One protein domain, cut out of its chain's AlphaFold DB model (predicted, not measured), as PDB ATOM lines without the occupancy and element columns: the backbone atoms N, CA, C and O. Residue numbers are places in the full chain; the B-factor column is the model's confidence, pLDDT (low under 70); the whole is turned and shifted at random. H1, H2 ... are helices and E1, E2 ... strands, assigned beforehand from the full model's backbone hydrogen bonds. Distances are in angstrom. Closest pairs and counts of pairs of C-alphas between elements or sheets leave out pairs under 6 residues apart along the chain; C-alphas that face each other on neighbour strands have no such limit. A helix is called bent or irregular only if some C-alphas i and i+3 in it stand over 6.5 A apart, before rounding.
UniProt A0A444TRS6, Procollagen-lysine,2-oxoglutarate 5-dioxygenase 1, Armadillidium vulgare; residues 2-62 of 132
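This is residues 2 to 62 of the 132 residues of the protein "Procollagen-lysine,2-oxoglutarate 5-dioxygenase 1" of Armadillidium vulgare (UniProt A0A444TRS6). A short ribbon of two parallel strands, E1 and E2, runs through the middle of this domain, between two helices of equal residue count: H1 packs loosely on one side of it and H2 on the other. Both helices run back against the direction of the strands, and after H2 residues 54 to 62, with no named element, fold back toward the strands' part of the domain. The printed part has 61 residues with two named strands and two named helices, in the order E1, H1, E2, H2; the sheet's order is E1, E2, all parallel, and the class is mostly helix. The whole is compact, with a radius of gyration of the C-alphas of 12.0 A, and the C-alphas span 34 by 29 by 17 A.

Strand E1, residues 2 to 4, begins at C-alpha 2 at (209.305, 123.104, 155.470) and measures 7.0 A from first to last C-alpha. Helix H1, residues 8 to 21, measures 20.7 A and begins at C-alpha 8 at (214.338, 132.321, 141.087). It is irregular: C-alphas 9 and 12 are 7.4 A apart. Strand E2, residues 30 to 32, measures 7.0 A. Helix H2, residues 40 to 53, measures 19.8 A and ends at C-alpha 53 at (198.017, 120.643, 161.436).

E1 and E2 are parallel neighbours, with an angle of 13 degrees between their directions. The C-alphas of Gly 3 and Phe 31 face each other at 4.6 A. Across the pair, N 3 and O 30 are within hydrogen-bond range at 2.8 A, and so are N 32 and O 3 at 2.9 A. E1, H1 and E2 form a strand-helix-strand unit, two parallel neighbour strands with a helix between them along the chain, and its crossover is right-handed. E1 and H1 are near each other, with 6 pairs of C-alphas within 10 A. The closest C-alphas of H1 and E2 are those of Phe 18 and Phe 31, 7.7 A apart. The closest C-alphas of E1 and H2 are those of Phe 2 and Ser 47, 6.4 A apart. H1 and H2 are apart. In H2 every O i to N i+4 pair is within hydrogen-bond range; in H1 8 of 10 are.

The two C-alphas farthest apart are those of Ser 9 and Asp 57, at 33.9 A, while the first and last printed C-alphas, of Phe 2 and Leu 62, are 10.3 A apart. The printed part has no cut. The link from E1 to H1 is tight, those from H1 to E2 and from E2 to H2 are short, and no link is long. The mean pLDDT of the printed part is 93.9, and no printed residue is under 70.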
ATOM      1  N   PHE A   2     209.993 122.164 156.354       94.88
ATOM      2  CA  PHE A   2     209.305 123.104 155.470       94.88
ATOM      3  C   PHE A   2     210.362 124.038 154.873       94.88
ATOM      4  O   PHE A   2     211.195 124.547 155.617       94.88
ATOM      5  N   GLY A   3     210.356 124.243 153.558       95.44
ATOM      6  CA  GLY A   3     211.251 125.173 152.873       95.44
ATOM      7  C   GLY A   3     210.484 126.188 152.049       95.44
ATOM      8  O   GLY A   3     209.439 125.884 151.482       95.44
ATOM      9  N   PHE A   4     211.043 127.385 151.948       96.94
ATOM     10  CA  PHE A   4     210.516 128.457 151.124       96.94
ATOM     11  C   PHE A   4     211.662 129.123 150.373       96.94
ATOM     12  O   PHE A   4     212.669 129.499 150.971       96.94
ATOM     13  N   ASN A   5     211.499 129.280 149.063       96.19
ATOM     14  CA  ASN A   5     212.417 130.034 148.228       96.19
ATOM     15  C   ASN A   5     211.683 131.201 147.571       96.19
ATOM     16  O   ASN A   5     210.699 130.990 146.877       96.19
ATOM     17  N   LYS A   6     212.207 132.422 147.699       95.50
ATOM     18  CA  LYS A   6     211.713 133.591 146.948       95.50
ATOM     19  C   LYS A   6     212.579 133.921 145.723       95.50
ATOM     20  O   LYS A   6     212.190 134.726 144.881       95.50
ATOM     21  N   ILE A   7     213.766 133.322 145.612       95.00
ATOM     22  CA  ILE A   7     214.801 133.714 144.650       95.00
ATOM     23  C   ILE A   7     214.843 132.720 143.486       95.00
ATOM     24  O   ILE A   7     215.314 131.592 143.625       95.00
ATOM     25  N   LYS A   8     214.416 133.165 142.297       96.12
ATOM     26  CA  LYS A   8     214.338 132.321 141.087       96.12
ATOM     27  C   LYS A   8     215.659 131.644 140.712       96.12
ATOM     28  O   LYS A   8     215.654 130.489 140.300       96.12
ATOM     29  N   SER A   9     216.794 132.327 140.878       96.69
ATOM     30  CA  SER A   9     218.112 131.761 140.554       96.69
ATOM     31  C   SER A   9     218.516 130.595 141.464       96.69
ATOM     32  O   SER A   9     219.294 129.746 141.037       96.69
ATOM     33  N   HIS A  10     217.979 130.508 142.686       95.31
ATOM     34  CA  HIS A  10     218.293 129.433 143.637       95.31
ATOM     35  C   HIS A  10     217.396 128.200 143.470       95.31
ATOM     36  O   HIS A  10     217.630 127.177 144.110       95.31
ATOM     37  N   GLU A  11     216.386 128.263 142.599       95.94
ATOM     38  CA  GLU A  11     215.349 127.236 142.518       95.94
ATOM     39  C   GLU A  11     215.914 125.843 142.230       95.94
ATOM     40  O   GLU A  11     215.568 124.880 142.912       95.94
ATOM     41  N   LYS A  12     216.797 125.734 141.229       96.19
ATOM     42  CA  LYS A  12     217.374 124.446 140.830       96.19
ATOM     43  C   LYS A  12     218.132 123.808 141.994       96.19
ATOM     44  O   LYS A  12     217.926 122.635 142.274       96.19
ATOM     45  N   LEU A  13     218.964 124.598 142.671       95.62
ATOM     46  CA  LEU A  13     219.766 124.149 143.806       95.62
ATOM     47  C   LEU A  13     218.879 123.632 144.944       95.62
ATOM     48  O   LEU A  13     219.105 122.539 145.455       95.62
ATOM     49  N   ILE A  14     217.849 124.396 145.312       94.62
ATOM     50  CA  ILE A  14     216.982 124.044 146.440       94.62
ATOM     51  C   ILE A  14     216.120 122.823 146.103       94.62
ATOM     52  O   ILE A  14     215.991 121.929 146.934       94.62
ATOM     53  N   LYS A  15     215.591 122.715 144.876       93.75
ATOM     54  CA  LYS A  15     214.849 121.514 144.456       93.75
ATOM     55  C   LYS A  15     215.704 120.252 144.519       93.75
ATOM     56  O   LYS A  15     215.214 119.236 144.995       93.75
ATOM     57  N   THR A  16     216.962 120.321 144.075       94.31
ATOM     58  CA  THR A  16     217.903 119.199 144.195       94.31
ATOM     59  C   THR A  16     218.122 118.825 145.657       94.31
ATOM     60  O   THR A  16     217.930 117.670 146.010       94.31
ATOM     61  N   PHE A  17     218.386 119.802 146.531       92.94
ATOM     62  CA  PHE A  17     218.532 119.543 147.966       92.94
ATOM     63  C   PHE A  17     217.311 118.821 148.560       92.94
ATOM     64  O   PHE A  17     217.472 117.843 149.287       92.94
ATOM     65  N   PHE A  18     216.093 119.273 148.249       93.12
ATOM     66  CA  PHE A  18     214.875 118.632 148.749       93.12
ATOM     67  C   PHE A  18     214.706 117.210 148.205       93.12
ATOM     68  O   PHE A  18     214.387 116.315 148.981       93.12
ATOM     69  N   ALA A  19     214.965 116.988 146.915       90.62
ATOM     70  CA  ALA A  19     214.879 115.662 146.304       90.62
ATOM     71  C   ALA A  19     215.882 114.668 146.918       90.62
ATOM     72  O   ALA A  19     215.518 113.525 147.191       90.62
ATOM     73  N   ASP A  20     217.109 115.116 147.189       91.56
ATOM     74  CA  ASP A  20     218.169 114.276 147.755       91.56
ATOM     75  C   ASP A  20     217.905 113.923 149.233       91.56
ATOM     76  O   ASP A  20     218.337 112.879 149.711       91.56
ATOM     77  N   ASN A  21     217.171 114.768 149.969       90.00
ATOM     78  CA  ASN A  21     216.963 114.615 151.415       90.00
ATOM     79  C   ASN A  21     215.598 114.037 151.816       90.00
ATOM     80  O   ASN A  21     215.414 113.695 152.988       90.00
ATOM     81  N   GLU A  22     214.652 113.913 150.880       82.69
ATOM     82  CA  GLU A  22     213.266 113.511 151.160       82.69
ATOM     83  C   GLU A  22     213.152 112.133 151.824       82.69
ATOM     84  O   GLU A  22     212.226 111.904 152.597       82.69
ATOM     85  N   LYS A  23     214.089 111.219 151.548       75.81
ATOM     86  CA  LYS A  23     214.009 109.819 151.995       75.81
ATOM     87  C   LYS A  23     215.003 109.429 153.083       75.81
ATOM     88  O   LYS A  23     214.821 108.383 153.697       75.81
ATOM     89  N   GLU A  24     216.037 110.234 153.315       81.19
ATOM     90  CA  GLU A  24     217.155 109.842 154.184       81.19
ATOM     91  C   GLU A  24     217.186 110.612 155.505       81.19
ATOM     92  O   GLU A  24     217.472 110.026 156.546       81.19
ATOM     93  N   ASN A  25     216.849 111.909 155.490       86.12
ATOM     94  CA  ASN A  25     217.179 112.802 156.607       86.12
ATOM     95  C   ASN A  25     215.962 113.413 157.315       86.12
ATOM     96  O   ASN A  25     216.092 113.925 158.428       86.12
ATOM     97  N   TYR A  26     214.773 113.363 156.707       89.75
ATOM     98  CA  TYR A  26     213.569 113.983 157.263       89.75
ATOM     99  C   TYR A  26     212.344 113.084 157.105       89.75
ATOM    100  O   TYR A  26     212.106 112.531 156.042       89.75
ATOM    101  N   VAL A  27     211.502 113.023 158.144       89.00
ATOM    102  CA  VAL A  27     210.242 112.243 158.142       89.00
ATOM    103  C   VAL A  27     209.243 112.736 157.083       89.00
ATOM    104  O   VAL A  27     208.392 111.988 156.616       89.00
ATOM    105  N   GLY A  28     209.335 114.005 156.696       89.31
ATOM    106  CA  GLY A  28     208.540 114.567 155.615       89.31
ATOM    107  C   GLY A  28     209.053 115.938 155.222       89.31
ATOM    108  O   GLY A  28     209.601 116.671 156.056       89.31
ATOM    109  N   MET A  29     208.876 116.299 153.956       91.44
ATOM    110  CA  MET A  29     209.325 117.573 153.411       91.44
ATOM    111  C   MET A  29     208.188 118.285 152.671       91.44
ATOM    112  O   MET A  29     207.324 117.659 152.067       91.44
ATOM    113  N   HIS A  30     208.174 119.611 152.743       92.50
ATOM    114  CA  HIS A  30     207.290 120.469 151.962       92.50
ATOM    115  C   HIS A  30     208.085 121.683 151.494       92.50
ATOM    116  O   HIS A  30     208.812 122.275 152.292       92.50
ATOM    117  N   PHE A  31     207.960 122.047 150.222       94.56
ATOM    118  CA  PHE A  31     208.724 123.134 149.625       94.56
ATOM    119  C   PHE A  31     207.807 124.067 148.838       94.56
ATOM    120  O   PHE A  31     207.057 123.607 147.981       94.56
ATOM    121  N   ILE A  32     207.906 125.365 149.126       96.19
ATOM    122  CA  ILE A  32     207.282 126.442 148.359       96.19
ATOM    123  C   ILE A  32     208.336 127.058 147.438       96.19
ATOM    124  O   ILE A  32     209.379 127.553 147.883       96.19
ATOM    125  N   SER A  33     208.029 127.033 146.149       96.38
ATOM    126  CA  SER A  33     208.851 127.507 145.049       96.38
ATOM    127  C   SER A  33     208.856 129.029 144.937       96.38
ATOM    128  O   SER A  33     207.876 129.712 145.240       96.38
ATOM    129  N   SER A  34     209.922 129.563 144.338       96.56
ATOM    130  CA  SER A  34     209.973 130.972 143.921       96.56
ATOM    131  C   SER A  34     208.949 131.340 142.845       96.56
ATOM    132  O   SER A  34     208.736 132.525 142.571       96.56
ATOM    133  N   PHE A  35     208.308 130.343 142.232       96.12
ATOM    134  CA  PHE A  35     207.270 130.521 141.222       96.12
ATOM    135  C   PHE A  35     205.844 130.510 141.789       96.12
ATOM    136  O   PHE A  35     204.927 130.891 141.067       96.12
ATOM    137  N   ASP A  36     205.652 130.163 143.065       95.94
ATOM    138  CA  ASP A  36     204.316 130.027 143.672       95.94
ATOM    139  C   ASP A  36     203.675 131.374 144.050       95.94
ATOM    140  O   ASP A  36     202.534 131.425 144.499       95.94
ATOM    141  N   GLY A  37     204.399 132.488 143.886       93.31
ATOM    142  CA  GLY A  37     203.877 133.832 144.158       93.31
ATOM    143  C   GLY A  37     203.649 134.140 145.643       93.31
ATOM    144  O   GLY A  37     202.996 135.127 145.967       93.31
ATOM    145  N   VAL A  38     204.194 133.319 146.544       96.25
ATOM    146  CA  VAL A  38     204.062 133.469 147.999       96.25
ATOM    147  C   VAL A  38     205.122 134.437 148.536       96.25
ATOM    148  O   VAL A  38     206.304 134.350 148.193       96.25
ATOM    149  N   ASP A  39     204.718 135.375 149.392       95.44
ATOM    150  CA  ASP A  39     205.637 136.267 150.100       95.44
ATOM    151  C   ASP A  39     206.166 135.646 151.410       95.44
ATOM    152  O   ASP A  39     205.653 134.647 151.906       95.44
ATOM    153  N   VAL A  40     207.204 136.256 151.994       93.38
ATOM    154  CA  VAL A  40     207.885 135.730 153.192       93.38
ATOM    155  C   VAL A  40     206.933 135.618 154.389       93.38
ATOM    156  O   VAL A  40     206.981 134.625 155.113       93.38
ATOM    157  N   SER A  41     206.073 136.614 154.607       95.12
ATOM    158  CA  SER A  41     205.147 136.632 155.743       95.12
ATOM    159  C   SER A  41     204.100 135.535 155.594       95.12
ATOM    160  O   SER A  41     203.842 134.790 156.541       95.12
ATOM    161  N   SER A  42     203.561 135.366 154.383       96.88
ATOM    162  CA  SER A  42     202.657 134.258 154.070       96.88
ATOM    163  C   SER A  42     203.335 132.897 154.226       96.88
ATOM    164  O   SER A  42     202.750 132.001 154.826       96.88
ATOM    165  N   ALA A  43     204.583 132.737 153.777       96.62
ATOM    166  CA  ALA A  43     205.334 131.493 153.941       96.62
ATOM    167  C   ALA A  43     205.580 131.143 155.421       96.62
ATOM    168  O   ALA A  43     205.414 129.988 155.811       96.62
ATOM    169  N   LYS A  44     205.914 132.134 156.263       95.44
ATOM    170  CA  LYS A  44     206.066 131.951 157.720       95.44
ATOM    171  C   LYS A  44     204.747 131.567 158.393       95.44
ATOM    172  O   LYS A  44     204.731 130.707 159.269       95.44
ATOM    173  N   ARG A  45     203.627 132.159 157.972       96.94
ATOM    174  CA  ARG A  45     202.301 131.763 158.464       96.94
ATOM    175  C   ARG A  45     201.957 130.329 158.055       96.94
ATOM    176  O   ARG A  45     201.531 129.551 158.900       96.94
ATOM    177  N   LEU A  46     202.199 129.960 156.797       96.81
ATOM    178  CA  LEU A  46     201.956 128.604 156.292       96.81
ATOM    179  C   LEU A  46     202.811 127.552 157.014       96.81
ATOM    180  O   LEU A  46     202.323 126.453 157.280       96.81
ATOM    181  N   SER A  47     204.064 127.867 157.365       96.25
ATOM    182  CA  SER A  47     204.908 126.944 158.133       96.25
ATOM    183  C   SER A  47     204.351 126.702 159.540       96.25
ATOM    184  O   SER A  47     204.319 125.556 159.993       96.25
ATOM    185  N   LEU A  48     203.832 127.748 160.192       95.94
ATOM    186  CA  LEU A  48     203.161 127.649 161.487       95.94
ATOM    187  C   LEU A  48     201.856 126.842 161.396       95.94
ATOM    188  O   LEU A  48     201.658 125.911 162.174       95.94
ATOM    189  N   GLU A  49     200.998 127.136 160.418       96.62
ATOM    190  CA  GLU A  49     199.756 126.389 160.160       96.62
ATOM    191  C   GLU A  49     200.034 124.904 159.904       96.62
ATOM    192  O   GLU A  49     199.345 124.033 160.440       96.62
ATOM    193  N   LYS A  50     201.084 124.593 159.136       95.19
ATOM    194  CA  LYS A  50     201.501 123.212 158.878       95.19
ATOM    195  C   LYS A  50     201.944 122.504 160.155       95.19
ATOM    196  O   LYS A  50     201.604 121.337 160.326       95.19
ATOM    197  N   CYS A  51     202.686 123.195 161.018       95.88
ATOM    198  CA  CYS A  51     203.129 122.675 162.309       95.88
ATOM    199  C   CYS A  51     201.922 122.318 163.195       95.88
ATOM    200  O   CYS A  51     201.834 121.196 163.696       95.88
ATOM    201  N   TYR A  52     200.936 123.218 163.286       95.50
ATOM    202  CA  TYR A  52     199.689 122.960 164.010       95.50
ATOM    203  C   TYR A  52     198.900 121.784 163.428       95.50
ATOM    204  O   TYR A  52     198.444 120.923 164.176       95.50
ATOM    205  N   ALA A  53     198.773 121.703 162.101       96.00
ATOM    206  CA  ALA A  53     198.017 120.643 161.436       96.00
ATOM    207  C   ALA A  53     198.569 119.233 161.704       96.00
ATOM    208  O   ALA A  53     197.821 118.261 161.638       96.00
ATOM    209  N   ILE A  54     199.866 119.113 162.005       94.25
ATOM    210  CA  ILE A  54     200.509 117.837 162.354       94.25
ATOM    211  C   ILE A  54     200.711 117.659 163.863       94.25
ATOM    212  O   ILE A  54     201.376 116.710 164.262       94.25
ATOM    213  N   SER A  55     200.156 118.554 164.691       95.75
ATOM    214  CA  SER A  55     200.345 118.557 166.151       95.75
ATOM    215  C   SER A  55     201.824 118.520 166.560       95.75
ATOM    216  O   SER A  55     202.225 117.712 167.390       95.75
ATOM    217  N   CYS A  56     202.653 119.358 165.931       94.06
ATOM    218  CA  CYS A  56     204.069 119.453 166.274       94.06
ATOM    219  C   CYS A  56     204.273 119.965 167.716       94.06
ATOM    220  O   CYS A  56     203.558 120.861 168.164       94.06
ATOM    221  N   ASP A  57     205.298 119.463 168.410       95.19
ATOM    222  CA  ASP A  57     205.663 119.970 169.742       95.19
ATOM    223  C   ASP A  57     206.444 121.292 169.671       95.19
ATOM    224  O   ASP A  57     206.298 122.170 170.520       95.19
ATOM    225  N   PHE A  58     207.287 121.443 168.642       95.38
ATOM    226  CA  PHE A  58     208.178 122.589 168.470       95.38
ATOM    227  C   PHE A  58     208.246 123.035 167.008       95.38
ATOM    228  O   PHE A  58     208.346 122.211 166.095       95.38
ATOM    229  N   LEU A  59     208.291 124.354 166.795       95.94
ATOM    230  CA  LEU A  59     208.613 124.967 165.508       95.94
ATOM    231  C   LEU A  59     210.010 125.592 165.567       95.94
ATOM    232  O   LEU A  59     210.218 126.604 166.233       95.94
ATOM    233  N   PHE A  60     210.959 125.020 164.826       95.81
ATOM    234  CA  PHE A  60     212.294 125.590 164.658       95.81
ATOM    235  C   PHE A  60     212.383 126.341 163.324       95.81
ATOM    236  O   PHE A  60     212.372 125.721 162.261       95.81
ATOM    237  N   ASN A  61     212.437 127.675 163.380       94.50
ATOM    238  CA  ASN A  61     212.607 128.537 162.206       94.50
ATOM    239  C   ASN A  61     214.078 128.930 162.033       94.50
ATOM    240  O   ASN A  61     214.716 129.371 162.988       94.50
ATOM    241  N   LEU A  62     214.585 128.813 160.804       93.88
ATOM    242  CA  LEU A  62     215.961 129.140 160.439       93.88
ATOM    243  C   LEU A  62     215.988 129.848 159.079       93.88
ATOM    244  O   LEU A  62     215.454 129.325 158.101       93.88
TER     245      LEU A  62